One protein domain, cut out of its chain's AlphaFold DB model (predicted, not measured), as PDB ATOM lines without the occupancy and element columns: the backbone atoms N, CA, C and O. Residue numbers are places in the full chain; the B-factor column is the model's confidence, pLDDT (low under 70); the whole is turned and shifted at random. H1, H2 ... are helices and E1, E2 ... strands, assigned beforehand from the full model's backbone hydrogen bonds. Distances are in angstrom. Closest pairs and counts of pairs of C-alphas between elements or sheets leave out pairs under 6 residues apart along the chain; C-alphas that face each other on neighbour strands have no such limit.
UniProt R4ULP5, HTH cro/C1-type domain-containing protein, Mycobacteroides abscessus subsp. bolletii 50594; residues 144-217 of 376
ATOM      1  N   THR A 144     214.169 251.689 271.705       89.81
ATOM      2  CA  THR A 144     214.072 251.073 273.031       89.81
ATOM      3  C   THR A 144     213.412 249.712 272.881       89.81
ATOM      4  O   THR A 144     212.262 249.621 272.462       89.81
ATOM      5  N   VAL A 145     214.134 248.656 273.240       87.75
ATOM      6  CA  VAL A 145     213.615 247.289 273.297       87.75
ATOM      7  C   VAL A 145     213.528 246.867 274.755       87.75
ATOM      8  O   VAL A 145     214.466 247.065 275.529       87.75
ATOM      9  N   TYR A 146     212.408 246.264 275.124       88.56
ATOM     10  CA  TYR A 146     212.153 245.759 276.463       88.56
ATOM     11  C   TYR A 146     212.348 244.248 276.494       88.56
ATOM     12  O   TYR A 146     211.706 243.522 275.737       88.56
ATOM     13  N   GLU A 147     213.198 243.776 277.397       89.75
ATOM     14  CA  GLU A 147     213.261 242.376 277.809       89.75
ATOM     15  C   GLU A 147     212.394 242.216 279.060       89.75
ATOM     16  O   GLU A 147     212.629 242.872 280.079       89.75
ATOM     17  N   THR A 148     211.369 241.373 278.976       89.19
ATOM     18  CA  THR A 148     210.511 241.026 280.113       89.19
ATOM     19  C   THR A 148     210.792 239.594 280.521       89.19
ATOM     20  O   THR A 148     210.762 238.696 279.682       89.19
ATOM     21  N   ILE A 149     211.065 239.391 281.807       90.06
ATOM     22  CA  ILE A 149     211.429 238.100 282.383       90.06
ATOM     23  C   ILE A 149     210.489 237.826 283.549       90.06
ATOM     24  O   ILE A 149     210.446 238.606 284.495       90.06
ATOM     25  N   TRP A 150     209.773 236.712 283.516       92.12
ATOM     26  CA  TRP A 150     209.143 236.147 284.703       92.12
ATOM     27  C   TRP A 150     210.038 235.067 285.292       92.12
ATOM     28  O   TRP A 150     210.594 234.255 284.557       92.12
ATOM     29  N   TRP A 151     210.162 235.055 286.615       88.88
ATOM     30  CA  TRP A 151     210.875 234.018 287.350       88.88
ATOM     31  C   TRP A 151     210.007 233.497 288.493       88.88
ATOM     32  O   TRP A 151     209.465 234.302 289.258       88.88
ATOM     33  N   TYR A 152     209.924 232.172 288.632       83.44
ATOM     34  CA  TYR A 152     208.916 231.479 289.444       83.44
ATOM     35  C   TYR A 152     208.773 231.966 290.899       83.44
ATOM     36  O   TYR A 152     207.653 231.985 291.400       83.44
ATOM     37  N   ARG A 153     209.842 232.450 291.563       81.69
ATOM     38  CA  ARG A 153     209.727 233.032 292.926       81.69
ATOM     39  C   ARG A 153     209.715 234.557 293.009       81.69
ATOM     40  O   ARG A 153     209.363 235.095 294.050       81.69
ATOM     41  N   SER A 154     210.156 235.274 291.974       78.50
ATOM     42  CA  SER A 154     210.338 236.741 292.048       78.50
ATOM     43  C   SER A 154     209.416 237.532 291.131       78.50
ATOM     44  O   SER A 154     209.543 238.752 291.050       78.50
ATOM     45  N   GLY A 155     208.517 236.845 290.427       85.75
ATOM     46  CA  GLY A 155     207.561 237.463 289.523       85.75
ATOM     47  C   GLY A 155     208.223 238.089 288.297       85.75
ATOM     48  O   GLY A 155     209.285 237.654 287.845       85.75
ATOM     49  N   ILE A 156     207.557 239.102 287.744       89.38
ATOM     50  CA  ILE A 156     207.921 239.743 286.477       89.38
ATOM     51  C   ILE A 156     208.900 240.897 286.711       89.38
ATOM     52  O   ILE A 156     208.654 241.787 287.523       89.38
ATOM     53  N   ARG A 157     209.985 240.912 285.936       88.56
ATOM     54  CA  ARG A 157     210.982 241.981 285.852       88.56
ATOM     55  C   ARG A 157     211.092 242.485 284.418       88.56
ATOM     56  O   ARG A 157     210.933 241.717 283.470       88.56
ATOM     57  N   HIS A 158     211.438 243.759 284.275       85.88
ATOM     58  CA  HIS A 158     211.649 244.401 282.981       85.88
ATOM     59  C   HIS A 158     213.034 245.030 282.908       85.88
ATOM     60  O   HIS A 158     213.537 245.579 283.890       85.88
ATOM     61  N   ARG A 159     213.633 244.982 281.721       85.94
ATOM     62  CA  ARG A 159     214.869 245.686 281.389       85.94
ATOM     63  C   ARG A 159     214.701 246.398 280.055       85.94
ATOM     64  O   ARG A 159     214.364 245.766 279.059       85.94
ATOM     65  N   ALA A 160     214.981 247.697 280.028       87.56
ATOM     66  CA  ALA A 160     215.047 248.467 278.791       87.56
ATOM     67  C   ALA A 160     216.481 248.469 278.243       87.56
ATOM     68  O   ALA A 160     217.440 248.700 278.984       87.56
ATOM     69  N   VAL A 161     216.627 248.230 276.941       84.25
ATOM     70  CA  VAL A 161     217.903 248.260 276.220       84.25
ATOM     71  C   VAL A 161     217.745 249.136 274.982       84.25
ATOM     72  O   VAL A 161     216.819 248.943 274.199       84.25
ATOM     73  N   ARG A 162     218.657 250.096 274.793       85.12
ATOM     74  CA  ARG A 162     218.710 250.912 273.573       85.12
ATOM     75  C   ARG A 162     219.520 250.190 272.503       85.12
ATOM     76  O   ARG A 162     220.610 249.699 272.793       85.12
ATOM     77  N   ARG A 163     218.995 250.125 271.280       76.81
ATOM     78  CA  ARG A 163     219.638 249.479 270.128       76.81
ATOM     79  C   ARG A 163     219.584 250.386 268.903       76.81
ATOM     80  O   ARG A 163     218.627 251.137 268.746       76.81
ATOM     81  N   GLY A 164     220.598 250.290 268.042       77.31
ATOM     82  CA  GLY A 164     220.621 250.978 266.741       77.31
ATOM     83  C   GLY A 164     219.705 250.340 265.690       77.31
ATOM     84  O   GLY A 164     219.467 250.921 264.638       77.31
ATOM     85  N   GLU A 165     219.170 249.152 265.980       77.19
ATOM     86  CA  GLU A 165     218.253 248.411 265.117       77.19
ATOM     87  C   GLU A 165     217.209 247.654 265.946       77.19
ATOM     88  O   GLU A 165     217.447 247.293 267.107       77.19
ATOM     89  N   ILE A 166     216.042 247.415 265.344       74.81
ATOM     90  CA  ILE A 166     215.022 246.538 265.917       74.81
ATOM     91  C   ILE A 166     215.497 245.087 265.732       74.81
ATOM     92  O   ILE A 166     215.812 244.701 264.611       74.81
ATOM     93  N   PRO A 167     215.546 244.262 266.792       75.88
ATOM     94  CA  PRO A 167     215.876 242.846 266.674       75.88
ATOM     95  C   PRO A 167     214.997 242.121 265.648       75.88
ATOM     96  O   PRO A 167     213.789 242.347 265.587       75.88
ATOM     97  N   ALA A 168     215.580 241.187 264.891       76.12
ATOM     98  CA  ALA A 168     214.886 240.489 263.804       76.12
ATOM     99  C   ALA A 168     213.589 239.780 264.243       76.12
ATOM    100  O   ALA A 168     212.621 239.713 263.487       76.12
ATOM    101  N   ASN A 169     213.530 239.290 265.483       69.38
ATOM    102  CA  ASN A 169     212.341 238.647 266.049       69.38
ATOM    103  C   ASN A 169     211.182 239.623 266.357       69.38
ATOM    104  O   ASN A 169     210.088 239.170 266.692       69.38
ATOM    105  N   LEU A 170     211.411 240.935 266.227       73.88
ATOM    106  CA  LEU A 170     210.435 242.022 266.366       73.88
ATOM    107  C   LEU A 170     210.143 242.737 265.037       73.88
ATOM    108  O   LEU A 170     209.382 243.703 265.004       73.88
ATOM    109  N   HIS A 171     210.705 242.277 263.917       76.69
ATOM    110  CA  HIS A 171     210.356 242.835 262.613       76.69
ATOM    111  C   HIS A 171     208.858 242.639 262.338       76.69
ATOM    112  O   HIS A 171     208.354 241.516 262.324       76.69
ATOM    113  N   ASN A 172     208.148 243.751 262.121       76.50
ATOM    114  CA  ASN A 172     206.697 243.815 261.908       76.50
ATOM    115  C   ASN A 172     205.840 243.286 263.078       76.50
ATOM    116  O   ASN A 172     204.669 242.960 262.877       76.50
ATOM    117  N   LYS A 173     206.397 243.182 264.294       80.81
ATOM    118  CA  LYS A 173     205.695 242.671 265.481       80.81
ATOM    119  C   LYS A 173     206.014 243.514 266.712       80.81
ATOM    120  O   LYS A 173     207.146 243.932 266.914       80.81
ATOM    121  N   GLU A 174     205.023 243.722 267.577       83.88
ATOM    122  CA  GLU A 174     205.234 244.434 268.850       83.88
ATOM    123  C   GLU A 174     205.950 243.556 269.892       83.88
ATOM    124  O   GLU A 174     206.675 244.065 270.750       83.88
ATOM    125  N   VAL A 175     205.764 242.237 269.810       87.25
ATOM    126  CA  VAL A 175     206.267 241.251 270.774       87.25
ATOM    127  C   VAL A 175     206.869 240.062 270.033       87.25
ATOM    128  O   VAL A 175     206.313 239.591 269.038       87.25
ATOM    129  N   GLY A 176     208.017 239.591 270.515       81.06
ATOM    130  CA  GLY A 176     208.697 238.409 270.001       81.06
ATOM    131  C   GLY A 176     208.108 237.117 270.566       81.06
ATOM    132  O   GLY A 176     207.160 237.124 271.348       81.06
ATOM    133  N   THR A 177     208.689 235.982 270.194       82.38
ATOM    134  CA  THR A 177     208.296 234.685 270.759       82.38
ATOM    135  C   THR A 177     208.657 234.608 272.245       82.38
ATOM    136  O   THR A 177     209.755 235.013 272.635       82.38
ATOM    137  N   VAL A 178     207.743 234.082 273.065       84.81
ATOM    138  CA  VAL A 178     208.017 233.792 274.477       84.81
ATOM    139  C   VAL A 178     208.892 232.544 274.555       84.81
ATOM    140  O   VAL A 178     208.568 231.524 273.955       84.81
ATOM    141  N   VAL A 179     209.994 232.623 275.291       85.00
ATOM    142  CA  VAL A 179     210.922 231.511 275.523       85.00
ATOM    143  C   VAL A 179     210.777 231.049 276.970       85.00
ATOM    144  O   VAL A 179     210.892 231.868 277.883       85.00
ATOM    145  N   ALA A 180     210.529 229.759 277.177       83.38
ATOM    146  CA  ALA A 180     210.550 229.124 278.491       83.38
ATOM    147  C   ALA A 180     211.929 228.575 278.828       83.38
ATOM    148  O   ALA A 180     212.698 228.236 277.928       83.38
ATOM    149  N   ALA A 181     212.200 228.458 280.127       82.44
ATOM    150  CA  ALA A 181     213.319 227.695 280.650       82.44
ATOM    151  C   ALA A 181     212.856 226.611 281.630       82.44
ATOM    152  O   ALA A 181     212.045 226.880 282.524       82.44
ATOM    153  N   GLU A 182     213.432 225.420 281.494       82.50
ATOM    154  CA  GLU A 182     213.264 224.285 282.407       82.50
ATOM    155  C   GLU A 182     214.629 223.739 282.853       82.50
ATOM    156  O   GLU A 182     215.638 223.914 282.160       82.50
ATOM    157  N   MET A 183     214.662 223.071 284.007       76.88
ATOM    158  CA  MET A 183     215.835 222.324 284.467       76.88
ATOM    159  C   MET A 183     215.622 220.830 284.192       76.88
ATOM    160  O   MET A 183     214.579 220.309 284.574       76.88
ATOM    161  N   PRO A 184     216.576 220.111 283.575       71.31
ATOM    162  CA  PRO A 184     216.408 218.681 283.294       71.31
ATOM    163  C   PRO A 184     216.100 217.813 284.532       71.31
ATOM    164  O   PRO A 184     215.362 216.838 284.424       71.31
ATOM    165  N   SER A 185     216.647 218.162 285.696       70.25
ATOM    166  CA  SER A 185     216.498 217.437 286.963       70.25
ATOM    167  C   SER A 185     215.240 217.804 287.746       70.25
ATOM    168  O   SER A 185     214.861 217.068 288.660       70.25
ATOM    169  N   VAL A 186     214.585 218.920 287.405       76.69
ATOM    170  CA  VAL A 186     213.422 219.439 288.130       76.69
ATOM    171  C   VAL A 186     212.285 219.706 287.142       76.69
ATOM    172  O   VAL A 186     212.345 220.689 286.402       76.69
ATOM    173  N   PRO A 187     211.229 218.873 287.131       78.75
ATOM    174  CA  PRO A 187     210.129 219.042 286.192       78.75
ATOM    175  C   PRO A 187     209.383 220.354 286.463       78.75
ATOM    176  O   PRO A 187     208.914 220.593 287.577       78.75
ATOM    177  N   GLY A 188     209.258 221.190 285.432       83.44
ATOM    178  CA  GLY A 188     208.494 222.437 285.470       83.44
ATOM    179  C   GLY A 188     209.248 223.642 284.907       83.44
ATOM    180  O   GLY A 188     210.469 223.771 285.019       83.44
ATOM    181  N   ILE A 189     208.494 224.566 284.315       87.94
ATOM    182  CA  ILE A 189     209.030 225.811 283.762       87.94
ATOM    183  C   ILE A 189     209.245 226.810 284.897       87.94
ATOM    184  O   ILE A 189     208.303 227.182 285.599       87.94
ATOM    185  N   TYR A 190     210.483 227.275 285.052       84.94
ATOM    186  CA  TYR A 190     210.867 228.183 286.138       84.94
ATOM    187  C   TYR A 190     211.073 229.633 285.677       84.94
ATOM    188  O   TYR A 190     211.176 230.549 286.501       84.94
ATOM    189  N   GLU A 191     211.169 229.860 284.366       88.88
ATOM    190  CA  GLU A 191     211.411 231.174 283.783       88.88
ATOM    191  C   GLU A 191     210.722 231.319 282.425       88.88
ATOM    192  O   GLU A 191     210.702 230.390 281.622       88.88
ATOM    193  N   LEU A 192     210.192 232.514 282.167       90.12
ATOM    194  CA  LEU A 192     209.644 232.923 280.876       90.12
ATOM    195  C   LEU A 192     210.311 234.228 280.460       90.12
ATOM    196  O   LEU A 192     210.491 235.123 281.288       90.12
ATOM    197  N   ARG A 193     210.649 234.364 279.180       88.62
ATOM    198  CA  ARG A 193     211.273 235.570 278.630       88.62
ATOM    199  C   ARG A 193     210.636 235.990 277.332       88.62
ATOM    200  O   ARG A 193     210.299 235.155 276.501       88.62
ATOM    201  N   VAL A 194     210.551 237.293 277.117       87.69
ATOM    202  CA  VAL A 194     210.120 237.847 275.838       87.69
ATOM    203  C   VAL A 194     210.787 239.189 275.586       87.69
ATOM    204  O   VAL A 194     211.100 239.938 276.512       87.69
ATOM    205  N   THR A 195     210.993 239.502 274.312       87.38
ATOM    206  CA  THR A 195     211.410 240.838 273.870       87.38
ATOM    207  C   THR A 195     210.219 241.563 273.257       87.38
ATOM    208  O   THR A 195     209.335 240.932 272.680       87.38
ATOM    209  N   SER A 196     210.159 242.881 273.417       88.62
ATOM    210  CA  SER A 196     209.016 243.691 272.982       88.62
ATOM    211  C   SER A 196     209.407 245.143 272.717       88.62
ATOM    212  O   SER A 196     210.409 245.625 273.248       88.62
ATOM    213  N   LEU A 197     208.615 245.843 271.905       88.44
ATOM    214  CA  LEU A 197     208.785 247.278 271.634       88.44
ATOM    215  C   LEU A 197     208.196 248.164 272.741       88.44
ATOM    216  O   LEU A 197     208.586 249.321 272.879       88.44
ATOM    217  N   THR A 198     207.287 247.622 273.558       90.88
ATOM    218  CA  THR A 198     206.692 248.315 274.706       90.88
ATOM    219  C   THR A 198     206.690 247.414 275.939       90.88
ATOM    220  O   THR A 198     206.456 246.208 275.845       90.88
ATOM    221  N   GLU A 199     206.904 248.002 277.118       92.12
ATOM    222  CA  GLU A 199     206.872 247.267 278.391       92.12
ATOM    223  C   GLU A 199     205.530 246.549 278.606       92.12
ATOM    224  O   GLU A 199     205.490 245.381 278.996       92.12
ATOM    225  N   ALA A 200     204.422 247.231 278.295       91.06
ATOM    226  CA  ALA A 200     203.074 246.700 278.461       91.06
ATOM    227  C   ALA A 200     202.808 245.481 277.566       91.06
ATOM    228  O   ALA A 200     202.114 244.550 277.977       91.06
ATOM    229  N   ALA A 201     203.343 245.457 276.343       87.62
ATOM    230  CA  ALA A 201     203.171 244.316 275.453       87.62
ATOM    231  C   ALA A 201     203.992 243.105 275.912       87.62
ATOM    232  O   ALA A 201     203.452 241.999 275.964       87.62
ATOM    233  N   GLY A 202     205.240 243.316 276.347       89.88
ATOM    234  CA  GLY A 202     206.056 242.261 276.953       89.88
ATOM    235  C   GLY A 202     205.415 241.670 278.213       89.88
ATOM    236  O   GLY A 202     205.326 240.450 278.348       89.88
ATOM    237  N   ARG A 203     204.887 242.525 279.099       92.06
ATOM    238  CA  ARG A 203     204.150 242.101 280.300       92.06
ATOM    239  C   ARG A 203     202.938 241.237 279.959       92.06
ATOM    240  O   ARG A 203     202.835 240.123 280.463       92.06
ATOM    241  N   ARG A 204     202.055 241.719 279.077       89.69
ATOM    242  CA  ARG A 204     200.835 240.993 278.685       89.69
ATOM    243  C   ARG A 204     201.143 239.622 278.089       89.69
ATOM    244  O   ARG A 204     200.428 238.669 278.383       89.69
ATOM    245  N   ALA A 205     202.196 239.513 277.277       89.94
ATOM    246  CA  ALA A 205     202.598 238.242 276.679       89.94
ATOM    247  C   ALA A 205     203.085 237.231 277.727       89.94
ATOM    248  O   ALA A 205     202.704 236.065 277.679       89.94
ATOM    249  N   ILE A 206     203.871 237.686 278.706       91.56
ATOM    250  CA  ILE A 206     204.336 236.844 279.812       91.56
ATOM    251  C   ILE A 206     203.180 236.437 280.727       91.56
ATOM    252  O   ILE A 206     203.073 235.267 281.067       91.56
ATOM    253  N   GLU A 207     202.278 237.356 281.071       92.56
ATOM    254  CA  GLU A 207     201.095 237.060 281.892       92.56
ATOM    255  C   GLU A 207     200.105 236.121 281.184       92.56
ATOM    256  O   GLU A 207     199.406 235.354 281.841       92.56
ATOM    257  N   ALA A 208     200.010 236.176 279.852       88.94
ATOM    258  CA  ALA A 208     199.233 235.218 279.069       88.94
ATOM    259  C   ALA A 208     199.885 233.829 279.082       88.94
ATOM    260  O   ALA A 208     199.245 232.871 279.501       88.94
ATOM    261  N   ALA A 209     201.174 233.743 278.737       88.94
ATOM    262  CA  ALA A 209     201.912 232.481 278.746       88.94
ATOM    263  C   ALA A 209     201.936 231.832 280.139       88.94
ATOM    264  O   ALA A 209     201.769 230.624 280.261       88.94
ATOM    265  N   GLN A 210     202.092 232.630 281.198       90.94
ATOM    266  CA  GLN A 210     202.045 232.141 282.571       90.94
ATOM    267  C   GLN A 210     200.675 231.532 282.896       90.94
ATOM    268  O   GLN A 210     200.631 230.432 283.431       90.94
ATOM    269  N   ARG A 211     199.566 232.204 282.549       89.38
ATOM    270  CA  ARG A 211     198.209 231.677 282.782       89.38
ATOM    271  C   ARG A 211     197.956 230.366 282.042       89.38
ATOM    272  O   ARG A 211     197.390 229.450 282.630       89.38
ATOM    273  N   ASP A 212     198.392 230.269 280.790       86.31
ATOM    274  CA  ASP A 212     198.203 229.060 279.982       86.31
ATOM    275  C   ASP A 212     199.002 227.873 280.551       86.31
ATOM    276  O   ASP A 212     198.494 226.755 280.634       86.31
ATOM    277  N   LEU A 213     200.239 228.115 280.997       88.25
ATOM    278  CA  LEU A 213     201.086 227.089 281.612       88.25
ATOM    279  C   LEU A 213     200.624 226.685 283.013       88.25
ATOM    280  O   LEU A 213     200.756 225.517 283.378       88.25
ATOM    281  N   ASP A 214     200.093 227.630 283.786       88.31
ATOM    282  CA  ASP A 214     199.520 227.373 285.108       88.31
ATOM    283  C   ASP A 214     198.273 226.490 284.990       88.31
ATOM    284  O   ASP A 214     198.179 225.446 285.633       88.31
ATOM    285  N   ALA A 215     197.371 226.826 284.059       85.69
ATOM    286  CA  ALA A 215     196.196 226.011 283.751       85.69
ATOM    287  C   ALA A 215     196.563 224.591 283.276       85.69
ATOM    288  O   ALA A 215     195.809 223.647 283.515       85.69
ATOM    289  N   ALA A 216     197.722 224.430 282.629       85.50
ATOM    290  CA  ALA A 216     198.256 223.139 282.205       85.50
ATOM    291  C   ALA A 216     199.059 222.397 283.296       85.50
ATOM    292  O   ALA A 216     199.513 221.281 283.046       85.50
ATOM    293  N   GLY A 217     199.274 222.992 284.475       87.06
ATOM    294  CA  GLY A 217     200.074 222.402 285.556       87.06
ATOM    295  C   GLY A 217     201.565 222.260 285.229       87.06
ATOM    296  O   GLY A 217     202.219 221.352 285.736       87.06
TER     297      GLY A 217
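This is residues 144 to 217 of the 376 residues of the protein "HTH cro/C1-type domain-containing protein" of Mycobacteroides abscessus subsp. bolletii 50594 (UniProt R4ULP5). What would one see first? A strongly twisted sheet of four strands, made of two hairpins side by side, has one long helix, H1, running along one face. Which parts come in which order? The printed part has 74 residues, with four named strands and one named helix in the order E1, E2, E3, E4, H1; across the antiparallel sheet the order is E2, E1, E4, E3. What are its class and size? It is mixed, helices and strands, in two layers, H1 over one face of the sheet. It is compact, with a radius of gyration of the C-alphas of 12.8 A, yet elongated, spanning 39 by 21 by 20 A.

How does the first hairpin pair? E1, residues 144 to 151, and E2, residues 155 to 163, form an antiparallel hairpin at 157 degrees, with N 147 and O 159 2.8 A apart, within hydrogen-bond range. What stands on the other side of E1? E4, residues 186 to 196, is its antiparallel neighbour at 165 degrees, with N 148 and O 194 2.9 A apart. E4 forms a hairpin with E3, residues 178 to 183, antiparallel at 155 degrees, with N 181 and O 191 2.9 A apart. E2 and E3 are the edge strands. Where is the helix? H1, residues 199 to 215, is on the sheet at a height over the sheet of 8.8 A, over E1 and E4, and only just not over E3, on which 2 of its 17 C-alphas fall. It runs along the strands, at 16 degrees to E4 on the local plane. Its closest C-alphas to E4 are those of Gly 202 and Ser 196, 5.2 A apart, and to E1 those of Gly 202 and Thr 148, 5.6 A apart; every O i to N i+4 pair in H1 is within hydrogen-bond range.

Where do E1 and E2 run? E1 begins with C-alpha 144 at (214.072, 251.073, 273.031) and is 22.5 A long from first to last C-alpha; E2, residues 155 to 163, is 25.8 A long. Where are E3 and E4? E3, residues 178 to 183, is 17.1 A long; E4, residues 186 to 196, is the longest strand by residues and measures 28.9 A. Where does H1 end? H1, residues 199 to 215, is 24.4 A long and ends with C-alpha 215 at (196.196, 226.011, 283.751).

How far does it reach? The two C-alphas farthest apart, those of Gly 164 and Gly 217, are 39.9 A apart. Is the printed part whole, and which link is long? The printed part has no cut, and the link from E2 to E3, residues 164 to 177, is long; the links E1 to E2, E3 to E4 and E4 to H1 are tight. Where is confidence low? The mean pLDDT of the printed part is 84.8, and residue 169 is under 70.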